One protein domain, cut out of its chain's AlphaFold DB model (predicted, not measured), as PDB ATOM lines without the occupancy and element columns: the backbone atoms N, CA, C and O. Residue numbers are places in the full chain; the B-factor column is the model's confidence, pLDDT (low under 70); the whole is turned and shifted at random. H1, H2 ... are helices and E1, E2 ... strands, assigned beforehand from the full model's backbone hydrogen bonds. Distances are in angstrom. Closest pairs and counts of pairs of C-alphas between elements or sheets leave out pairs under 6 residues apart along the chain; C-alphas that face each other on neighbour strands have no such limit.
ATOM      1  N   GLU A 135     -13.837  19.890 -34.379       89.38
ATOM      2  CA  GLU A 135     -13.445  19.752 -32.974       89.38
ATOM      3  C   GLU A 135     -14.023  20.874 -32.094       89.38
ATOM      4  O   GLU A 135     -14.578  20.612 -31.026       89.38
ATOM      5  N   SER A 136     -13.950  22.128 -32.556       87.62
ATOM      6  CA  SER A 136     -14.514  23.277 -31.834       87.62
ATOM      7  C   SER A 136     -16.035  23.170 -31.723       87.62
ATOM      8  O   SER A 136     -16.606  23.483 -30.680       87.62
ATOM      9  N   LEU A 137     -16.700  22.695 -32.781       90.94
ATOM     10  CA  LEU A 137     -18.146  22.471 -32.786       90.94
ATOM     11  C   LEU A 137     -18.554  21.349 -31.827       90.94
ATOM     12  O   LEU A 137     -19.562  21.484 -31.134       90.94
ATOM     13  N   LEU A 138     -17.783  20.261 -31.756       93.56
ATOM     14  CA  LEU A 138     -18.015  19.178 -30.798       93.56
ATOM     15  C   LEU A 138     -17.864  19.667 -29.355       93.56
ATOM     16  O   LEU A 138     -18.753  19.419 -28.539       93.56
ATOM     17  N   LYS A 139     -16.803  20.427 -29.058       92.56
ATOM     18  CA  LYS A 139     -16.606  21.056 -27.742       92.56
ATOM     19  C   LYS A 139     -17.759  21.992 -27.388       92.56
ATOM     20  O   LYS A 139     -18.306  21.898 -26.295       92.56
ATOM     21  N   LEU A 140     -18.197  22.834 -28.325       92.88
ATOM     22  CA  LEU A 140     -19.323  23.741 -28.103       92.88
ATOM     23  C   LEU A 140     -20.631  22.984 -27.822       92.88
ATOM     24  O   LEU A 140     -21.362  23.349 -26.906       92.88
ATOM     25  N   LYS A 141     -20.917  21.904 -28.560       95.00
ATOM     26  CA  LYS A 141     -22.084  21.043 -28.298       95.00
ATOM     27  C   LYS A 141     -22.015  20.396 -26.916       95.00
ATOM     28  O   LYS A 141     -23.018  20.383 -26.208       95.00
ATOM     29  N   ALA A 142     -20.845  19.892 -26.521       95.38
ATOM     30  CA  ALA A 142     -20.640  19.317 -25.196       95.38
ATOM     31  C   ALA A 142     -20.892  20.354 -24.090       95.38
ATOM     32  O   ALA A 142     -21.618  20.064 -23.143       95.38
ATOM     33  N   LEU A 143     -20.383  21.579 -24.256       96.50
ATOM     34  CA  LEU A 143     -20.641  22.688 -23.335       96.50
ATOM     35  C   LEU A 143     -22.130  23.033 -23.251       96.50
ATOM     36  O   LEU A 143     -22.655  23.184 -22.155       96.50
ATOM     37  N   MET A 144     -22.830  23.117 -24.384       95.56
ATOM     38  CA  MET A 144     -24.270  23.396 -24.406       95.56
ATOM     39  C   MET A 144     -25.079  22.315 -23.680       95.56
ATOM     40  O   MET A 144     -25.955  22.643 -22.881       95.56
ATOM     41  N   ASN A 145     -24.758  21.039 -23.910       96.62
ATOM     42  CA  ASN A 145     -25.393  19.922 -23.207       96.62
ATOM     43  C   ASN A 145     -25.092  19.960 -21.705       96.62
ATOM     44  O   ASN A 145     -25.982  19.722 -20.893       96.62
ATOM     45  N   HIS A 146     -23.857  20.305 -21.335       95.81
ATOM     46  CA  HIS A 146     -23.459  20.483 -19.941       95.81
ATOM     47  C   HIS A 146     -24.287  21.576 -19.254       95.81
ATOM     48  O   HIS A 146     -24.887  21.314 -18.216       95.81
ATOM     49  N   VAL A 147     -24.420  22.763 -19.864       96.00
ATOM     50  CA  VAL A 147     -25.266  23.848 -19.319       96.00
ATOM     51  C   VAL A 147     -26.714  23.409 -19.178       96.00
ATOM     52  O   VAL A 147     -27.357  23.720 -18.179       96.00
ATOM     53  N   TRP A 148     -27.234  22.699 -20.179       96.12
ATOM     54  CA  TRP A 148     -28.608  22.214 -20.173       96.12
ATOM     55  C   TRP A 148     -28.867  21.247 -19.015       96.12
ATOM     56  O   TRP A 148     -29.861  21.383 -18.301       96.12
ATOM     57  N   ASN A 149     -27.961  20.294 -18.794       95.62
ATOM     58  CA  ASN A 149     -28.061  19.344 -17.690       95.62
ATOM     59  C   ASN A 149     -27.932  20.057 -16.342       95.62
ATOM     60  O   ASN A 149     -28.800  19.901 -15.487       95.62
ATOM     61  N   PHE A 150     -26.939  20.935 -16.205       94.81
ATOM     62  CA  PHE A 150     -26.719  21.719 -14.992       94.81
ATOM     63  C   PHE A 150     -27.926  22.608 -14.637       94.81
ATOM     64  O   PHE A 150     -28.329  22.702 -13.478       94.81
ATOM     65  N   ALA A 151     -28.578  23.208 -15.639       95.19
ATOM     66  CA  ALA A 151     -29.819  23.952 -15.443       95.19
ATOM     67  C   ALA A 151     -30.974  23.053 -14.969       95.19
ATOM     68  O   ALA A 151     -31.778  23.482 -14.145       95.19
ATOM     69  N   ASN A 152     -31.072  21.820 -15.472       94.12
ATOM     70  CA  ASN A 152     -32.127  20.878 -15.087       94.12
ATOM     71  C   ASN A 152     -31.926  20.265 -13.697       94.12
ATOM     72  O   ASN A 152     -32.911  19.898 -13.061       94.12
ATOM     73  N   GLU A 153     -30.684  20.177 -13.222       91.75
ATOM     74  CA  GLU A 153     -30.351  19.753 -11.858       91.75
ATOM     75  C   GLU A 153     -30.694  20.821 -10.805       91.75
ATOM     76  O   GLU A 153     -30.825  20.517  -9.616       91.75
ATOM     77  N   SER A 154     -30.879  22.075 -11.230       88.88
ATOM     78  CA  SER A 154     -31.308  23.164 -10.355       88.88
ATOM     79  C   SER A 154     -32.700  22.898  -9.778       88.88
ATOM     80  O   SER A 154     -33.674  22.706 -10.506       88.88
ATOM     81  N   LYS A 155     -32.809  22.964  -8.447       83.38
ATOM     82  CA  LYS A 155     -34.089  22.873  -7.718       83.38
ATOM     83  C   LYS A 155     -34.912  24.167  -7.772       83.38
ATOM     84  O   LYS A 155     -36.040  24.180  -7.290       83.38
ATOM     85  N   GLU A 156     -34.340  25.248  -8.302       83.12
ATOM     86  CA  GLU A 156     -34.981  26.560  -8.401       83.12
ATOM     87  C   GLU A 156     -35.496  26.811  -9.827       83.12
ATOM     88  O   GLU A 156     -36.414  26.150 -10.310       83.12
ATOM     89  N   MET A 157     -34.901  27.785 -10.515       87.81
ATOM     90  CA  MET A 157     -35.155  28.081 -11.910       87.81
ATOM     91  C   MET A 157     -34.197  27.277 -12.781       87.81
ATOM     92  O   MET A 157     -32.994  27.201 -12.513       87.81
ATOM     93  N   LYS A 158     -34.734  26.732 -13.874       93.31
ATOM     94  CA  LYS A 158     -33.979  25.991 -14.889       93.31
ATOM     95  C   LYS A 158     -33.234  26.935 -15.833       93.31
ATOM     96  O   LYS A 158     -33.425  26.910 -17.045       93.31
ATOM     97  N   ILE A 159     -32.435  27.828 -15.256       94.12
ATOM     98  CA  ILE A 159     -31.627  28.811 -15.970       94.12
ATOM     99  C   ILE A 159     -30.213  28.721 -15.409       94.12
ATOM    100  O   ILE A 159     -29.994  28.936 -14.217       94.12
ATOM    101  N   ALA A 160     -29.259  28.423 -16.284       96.38
ATOM    102  CA  ALA A 160     -27.848  28.376 -15.948       96.38
ATOM    103  C   ALA A 160     -27.016  29.185 -16.939       96.38
ATOM    104  O   ALA A 160     -27.409  29.457 -18.074       96.38
ATOM    105  N   THR A 161     -25.836  29.584 -16.490       97.06
ATOM    106  CA  THR A 161     -24.839  30.261 -17.307       97.06
ATOM    107  C   THR A 161     -23.484  29.653 -17.004       97.06
ATOM    108  O   THR A 161     -23.179  29.367 -15.847       97.06
ATOM    109  N   ILE A 162     -22.677  29.481 -18.046       96.81
ATOM    110  CA  ILE A 162     -21.263  29.137 -17.933       96.81
ATOM    111  C   ILE A 162     -20.438  30.245 -18.578       96.81
ATOM    112  O   ILE A 162     -20.874  30.873 -19.544       96.81
ATOM    113  N   ILE A 163     -19.244  30.479 -18.051       95.50
ATOM    114  CA  ILE A 163     -18.240  31.344 -18.667       95.50
ATOM    115  C   ILE A 163     -17.046  30.463 -19.004       95.50
ATOM    116  O   ILE A 163     -16.543  29.752 -18.131       95.50
ATOM    117  N   VAL A 164     -16.603  30.521 -20.256       93.94
ATOM    118  CA  VAL A 164     -15.488  29.726 -20.780       93.94
ATOM    119  C   VAL A 164     -14.324  30.614 -21.214       93.94
ATOM    120  O   VAL A 164     -14.514  31.797 -21.496       93.94
ATOM    121  N   ASP A 165     -13.119  30.051 -21.241       89.88
ATOM    122  CA  ASP A 165     -11.930  30.710 -21.787       89.88
ATOM    123  C   ASP A 165     -11.879  30.636 -23.330       89.88
ATOM    124  O   ASP A 165     -12.755  30.066 -23.985       89.88
ATOM    125  N   SER A 166     -10.826  31.203 -23.931       86.12
ATOM    126  CA  SER A 166     -10.596  31.145 -25.384       86.12
ATOM    127  C   SER A 166     -10.375  29.727 -25.924       86.12
ATOM    128  O   SER A 166     -10.511  29.509 -27.124       86.12
ATOM    129  N   ASN A 167     -10.040  28.775 -25.052       86.69
ATOM    130  CA  ASN A 167      -9.818  27.367 -25.373       86.69
ATOM    131  C   ASN A 167     -11.062  26.503 -25.095       86.69
ATOM    132  O   ASN A 167     -10.985  25.278 -25.204       86.69
ATOM    133  N   LEU A 168     -12.203  27.131 -24.779       88.50
ATOM    134  CA  LEU A 168     -13.480  26.493 -24.452       88.50
ATOM    135  C   LEU A 168     -13.476  25.681 -23.141       88.50
ATOM    136  O   LEU A 168     -14.308  24.794 -22.966       88.50
ATOM    137  N   ASN A 169     -12.594  25.996 -22.192       90.81
ATOM    138  CA  ASN A 169     -12.624  25.418 -20.846       90.81
ATOM    139  C   ASN A 169     -13.528  26.234 -19.919       90.81
ATOM    140  O   ASN A 169     -13.492  27.465 -19.934       90.81
ATOM    141  N   ILE A 170     -14.298  25.564 -19.061       93.12
ATOM    142  CA  ILE A 170     -15.203  26.220 -18.108       93.12
ATOM    143  C   ILE A 170     -14.395  26.918 -17.005       93.12
ATOM    144  O   ILE A 170     -13.701  26.285 -16.213       93.12
ATOM    145  N   ILE A 171     -14.531  28.241 -16.920       93.38
ATOM    146  CA  ILE A 171     -13.979  29.060 -15.835       93.38
ATOM    147  C   ILE A 171     -14.925  29.020 -14.635       93.38
ATOM    148  O   ILE A 171     -14.486  28.881 -13.490       93.38
ATOM    149  N   THR A 172     -16.226  29.177 -14.874       95.50
ATOM    150  CA  THR A 172     -17.258  29.116 -13.834       95.50
ATOM    151  C   THR A 172     -18.616  28.764 -14.419       95.50
ATOM    152  O   THR A 172     -18.884  29.018 -15.591       95.50
ATOM    153  N   GLU A 173     -19.490  28.274 -13.548       95.56
ATOM    154  CA  GLU A 173     -20.891  27.994 -13.821       95.56
ATOM    155  C   GLU A 173     -21.767  28.382 -12.624       95.56
ATOM    156  O   GLU A 173     -21.354  28.288 -11.456       95.56
ATOM    157  N   CYS A 174     -22.965  28.880 -12.918       95.56
ATOM    158  CA  CYS A 174     -23.958  29.273 -11.925       95.56
ATOM    159  C   CYS A 174     -25.368  29.044 -12.450       95.56
ATOM    160  O   CYS A 174     -25.661  29.342 -13.609       95.56
ATOM    161  N   CYS A 175     -26.248  28.628 -11.546       95.44
ATOM    162  CA  CYS A 175     -27.686  28.697 -11.739       95.44
ATOM    163  C   CYS A 175     -28.231  30.043 -11.252       95.44
ATOM    164  O   CYS A 175     -27.569  30.808 -10.541       95.44
ATOM    165  N   ASP A 176     -29.442  30.332 -11.697       94.75
ATOM    166  CA  ASP A 176     -30.234  31.453 -11.229       94.75
ATOM    167  C   ASP A 176     -30.763  31.168  -9.817       94.75
ATOM    168  O   ASP A 176     -31.334  30.103  -9.581       94.75
ATOM    169  N   SER A 177     -30.526  32.101  -8.890       92.88
ATOM    170  CA  SER A 177     -30.819  31.939  -7.459       92.88
ATOM    171  C   SER A 177     -31.843  32.951  -6.945       92.88
ATOM    172  O   SER A 177     -31.901  33.235  -5.742       92.88
ATOM    173  N   ARG A 178     -32.634  33.569  -7.837       94.12
ATOM    174  CA  ARG A 178     -33.602  34.621  -7.467       94.12
ATOM    175  C   ARG A 178     -34.640  34.143  -6.452       94.12
ATOM    176  O   ARG A 178     -35.029  34.920  -5.581       94.12
ATOM    177  N   LEU A 179     -35.077  32.884  -6.543       91.19
ATOM    178  CA  LEU A 179     -36.112  32.335  -5.662       91.19
ATOM    179  C   LEU A 179     -35.565  32.061  -4.257       91.19
ATOM    180  O   LEU A 179     -36.185  32.470  -3.276       91.19
ATOM    181  N   LEU A 180     -34.391  31.434  -4.149       89.88
ATOM    182  CA  LEU A 180     -33.762  31.126  -2.862       89.88
ATOM    183  C   LEU A 180     -33.261  32.380  -2.146       89.88
ATOM    184  O   LEU A 180     -33.472  32.544  -0.946       89.88
ATOM    185  N   SER A 181     -32.606  33.277  -2.880       90.38
ATOM    186  CA  SER A 181     -32.028  34.497  -2.308       90.38
ATOM    187  C   SER A 181     -33.052  35.587  -2.013       90.38
ATOM    188  O   SER A 181     -32.721  36.557  -1.330       90.38
ATOM    189  N   LYS A 182     -34.271  35.463  -2.562       91.62
ATOM    190  CA  LYS A 182     -35.299  36.515  -2.577       91.62
ATOM    191  C   LYS A 182     -34.782  37.846  -3.143       91.62
ATOM    192  O   LYS A 182     -35.301  38.909  -2.808       91.62
ATOM    193  N   ASN A 183     -33.760  37.799  -4.000       92.50
ATOM    194  CA  ASN A 183     -33.169  38.966  -4.636       92.50
ATOM    195  C   ASN A 183     -33.356  38.871  -6.158       92.50
ATOM    196  O   ASN A 183     -32.743  38.007  -6.789       92.50
ATOM    197  N   PRO A 184     -34.143  39.772  -6.776       93.38
ATOM    198  CA  PRO A 184     -34.440  39.712  -8.204       93.38
ATOM    199  C   PRO A 184     -33.213  39.925  -9.097       93.38
ATOM    200  O   PRO A 184     -33.271  39.569 -10.265       93.38
ATOM    201  N   LEU A 185     -32.103  40.463  -8.579       94.00
ATOM    202  CA  LEU A 185     -30.881  40.704  -9.351       94.00
ATOM    203  C   LEU A 185     -29.943  39.486  -9.415       94.00
ATOM    204  O   LEU A 185     -28.974  39.511 -10.176       94.00
ATOM    205  N   GLN A 186     -30.207  38.415  -8.658       92.06
ATOM    206  CA  GLN A 186     -29.350  37.220  -8.621       92.06
ATOM    207  C   GLN A 186     -29.597  36.248  -9.785       92.06
ATOM    208  O   GLN A 186     -29.877  35.060  -9.611       92.06
ATOM    209  N   HIS A 187     -29.471  36.772 -11.000       94.62
ATOM    210  CA  HIS A 187     -29.513  35.982 -12.223       94.62
ATOM    211  C   HIS A 187     -28.256  35.117 -12.373       94.62
ATOM    212  O   HIS A 187     -27.161  35.512 -11.959       94.62
ATOM    213  N   SER A 188     -28.379  33.986 -13.075       95.19
ATOM    214  CA  SER A 188     -27.266  33.061 -13.353       95.19
ATOM    215  C   SER A 188     -26.020  33.759 -13.921       95.19
ATOM    216  O   SER A 188     -24.893  33.452 -13.524       95.19
ATOM    217  N   ILE A 189     -26.211  34.744 -14.808       96.38
ATOM    218  CA  ILE A 189     -25.121  35.512 -15.420       96.38
ATOM    219  C   ILE A 189     -24.417  36.438 -14.421       96.38
ATOM    220  O   ILE A 189     -23.189  36.483 -14.388       96.38
ATOM    221  N   ILE A 190     -25.171  37.122 -13.556       95.50
ATOM    222  CA  ILE A 190     -24.621  38.015 -12.527       95.50
ATOM    223  C   ILE A 190     -23.854  37.201 -11.485       95.50
ATOM    224  O   ILE A 190     -22.734  37.557 -11.104       95.50
ATOM    225  N   ASN A 191     -24.414  36.058 -11.092       94.75
ATOM    226  CA  ASN A 191     -23.764  35.104 -10.204       94.75
ATOM    227  C   ASN A 191     -22.436  34.621 -10.807       94.75
ATOM    228  O   ASN A 191     -21.417  34.583 -10.118       94.75
ATOM    229  N   CYS A 192     -22.415  34.288 -12.104       95.31
ATOM    230  CA  CYS A 192     -21.191  33.909 -12.816       95.31
ATOM    231  C   CYS A 192     -20.147  35.028 -12.822       95.31
ATOM    232  O   CYS A 192     -19.004  34.786 -12.441       95.31
ATOM    233  N   ILE A 193     -20.522  36.253 -13.201       94.44
ATOM    234  CA  ILE A 193     -19.607  37.408 -13.221       94.44
ATOM    235  C   ILE A 193     -19.010  37.644 -11.829       94.44
ATOM    236  O   ILE A 193     -17.803  37.852 -11.689       94.44
ATOM    237  N   THR A 194     -19.833  37.538 -10.786       93.81
ATOM    238  CA  THR A 194     -19.393  37.686  -9.394       93.81
ATOM    239  C   THR A 194     -18.381  36.604  -9.011       93.81
ATOM    240  O   THR A 194     -17.326  36.928  -8.459       93.81
ATOM    241  N   LYS A 195     -18.636  35.336  -9.366       94.06
ATOM    242  CA  LYS A 195     -17.683  34.234  -9.146       94.06
ATOM    243  C   LYS A 195     -16.381  34.413  -9.931       94.06
ATOM    244  O   LYS A 195     -15.312  34.150  -9.383       94.06
ATOM    245  N   VAL A 196     -16.431  34.884 -11.183       92.88
ATOM    246  CA  VAL A 196     -15.214  35.194 -11.960       92.88
ATOM    247  C   VAL A 196     -14.401  36.272 -11.254       92.88
ATOM    248  O   VAL A 196     -13.206  36.086 -11.048       92.88
ATOM    249  N   ASN A 197     -15.041  37.361 -10.824       90.38
ATOM    250  CA  ASN A 197     -14.363  38.439 -10.108       90.38
ATOM    251  C   ASN A 197     -13.684  37.928  -8.824       90.38
ATOM    252  O   ASN A 197     -12.530  38.257  -8.564       90.38
ATOM    253  N   GLN A 198     -14.353  37.066  -8.053       89.75
ATOM    254  CA  GLN A 198     -13.762  36.426  -6.873       89.75
ATOM    255  C   GLN A 198     -12.534  35.574  -7.231       89.75
ATOM    256  O   GLN A 198     -11.484  35.729  -6.609       89.75
ATOM    257  N   LYS A 199     -12.619  34.732  -8.271       85.06
ATOM    258  CA  LYS A 199     -11.478  33.927  -8.747       85.06
ATOM    259  C   LYS A 199     -10.307  34.795  -9.222       85.06
ATOM    260  O   LYS A 199      -9.155  34.477  -8.933       85.06
ATOM    261  N   CYS A 200     -10.585  35.892  -9.925       78.62
ATOM    262  CA  CYS A 200      -9.562  36.825 -10.397       78.62
ATOM    263  C   CYS A 200      -8.892  37.576  -9.244       78.62
ATOM    264  O   CYS A 200      -7.672  37.713  -9.254       78.62
ATOM    265  N   LYS A 201      -9.651  37.998  -8.224       76.00
ATOM    266  CA  LYS A 201      -9.090  38.617  -7.013       76.00
ATOM    267  C   LYS A 201      -8.141  37.669  -6.289       76.00
ATOM    268  O   LYS A 201      -7.032  38.072  -5.984       76.00
ATOM    269  N   ILE A 202      -8.524  36.404  -6.102       70.81
ATOM    270  CA  ILE A 202      -7.661  35.396  -5.462       70.81
ATOM    271  C   ILE A 202      -6.352  35.213  -6.241       70.81
ATOM    272  O   ILE A 202      -5.279  35.189  -5.643       70.81
ATOM    273  N   LYS A 203      -6.414  35.144  -7.578       62.50
ATOM    274  CA  LYS A 203      -5.208  35.072  -8.420       62.50
ATOM    275  C   LYS A 203      -4.359  36.343  -8.341       62.50
ATOM    276  O   LYS A 203      -3.145  36.235  -8.239       62.50
ATOM    277  N   GLY A 204      -4.976  37.523  -8.353       58.94
ATOM    278  CA  GLY A 204      -4.279  38.801  -8.191       58.94
ATOM    279  C   GLY A 204      -3.576  38.921  -6.837       58.94
ATOM    280  O   GLY A 204      -2.423  39.336  -6.793       58.94
ATOM    281  N   THR A 205      -4.223  38.475  -5.755       54.59
ATOM    282  CA  THR A 205      -3.642  38.435  -4.404       54.59
ATOM    283  C   THR A 205      -2.504  37.416  -4.296       54.59
ATOM    284  O   THR A 205      -1.496  37.691  -3.654       54.59
ATOM    285  N   LEU A 206      -2.620  36.251  -4.944       49.09
ATOM    286  CA  LEU A 206      -1.533  35.264  -5.012       49.09
ATOM    287  C   LEU A 206      -0.322  35.804  -5.780       49.09
ATOM    288  O   LEU A 206       0.810  35.598  -5.359       49.09
ATOM    289  N   ILE A 207      -0.555  36.533  -6.872       50.59
ATOM    290  CA  ILE A 207       0.510  37.184  -7.637       50.59
ATOM    291  C   ILE A 207       1.159  38.296  -6.801       50.59
ATOM    292  O   ILE A 207       2.381  38.355  -6.733       50.59
ATOM    293  N   SER A 208       0.386  39.124  -6.090       46.22
ATOM    294  CA  SER A 208       0.960  40.173  -5.236       46.22
ATOM    295  C   SER A 208       1.723  39.619  -4.026       46.22
ATOM    296  O   SER A 208       2.718  40.215  -3.629       46.22
ATOM    297  N   LEU A 209       1.302  38.477  -3.465       45.12
ATOM    298  CA  LEU A 209       2.033  37.755  -2.410       45.12
ATOM    299  C   LEU A 209       3.338  37.130  -2.925       45.12
ATOM    300  O   LEU A 209       4.342  37.159  -2.224       45.12
TER     301      LEU A 209
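This is residues 135 to 209 of the 214 residues of an uncharacterized protein of Pneumocystis jirovecii (strain SE8) (UniProt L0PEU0). A two-stranded hairpin, E1 and E2, lies between two long helices that spread like an open V, H1 over one face of the hairpin and H3 over the other. The helices come nearest the hairpin at its open end, around residues 160 and 175, and the last part of H3, residues 200 to 209, sticks out as a free arm. The printed part has 75 residues with three named helices and two named strands, in the order H1, E1, E2, H2, H3; the sheet order is E1 - E2, antiparallel, and the class is mostly helix. The whole is loose, with a radius of gyration of the C-alphas of 14.2 A, and flat, spanning 40 by 39 by 15 A.

E1, residues 160 to 164, and E2, residues 170 to 175, form a hairpin with an angle of 168 degrees between their directions. N 161 and O 174 are 2.9 A apart and N 174 and O 161 are 3.0 A apart, both within hydrogen-bond range. H3, residues 188 to 209, has 11 pairs of C-alphas within 8 A of E2, the closest being those of Cys 175 and Ser 188 at 4.7 A. It has 8 such pairs with E1, the closest being those of Ala 160 and Ser 188 at 5.4 A. H1, residues 135 to 153, has 6 such pairs with E1, the closest being those of Ala 151 and Ala 160 at 4.9 A. H1 and H3 are apart. H2, residues 178 to 181, is apart from H1, E1 and H3. In H1 and H3 every O i to N i+4 pair is within hydrogen-bond range, while H2 is too short for such a pair.

E1 measures 13.3 A from first to last C-alpha, and E2 14.2 A. C-alpha 160, where E1 begins, is at (-27.848, 28.376, -15.948). H1 measures 27.0 A and begins with C-alpha 135 at (-13.445, 19.752, -32.974). H2 measures 5.4 A. H3 measures 31.6 A and ends with C-alpha 209 at (2.033, 37.755, -2.410).

The two C-alphas farthest apart are those of Glu 135 and Lys 182, at 41.0 A. Without residues 200 to 209, which stand free, the body of 65 residues spans 41 by 25 by 12 A. The printed part has no cut. The links E1 to E2 and E2 to H2 are tight, and those from H1 to E1 and from H2 to H3 are short. The mean pLDDT of the printed part is 88.4, and residues 203 to 209 are under 70.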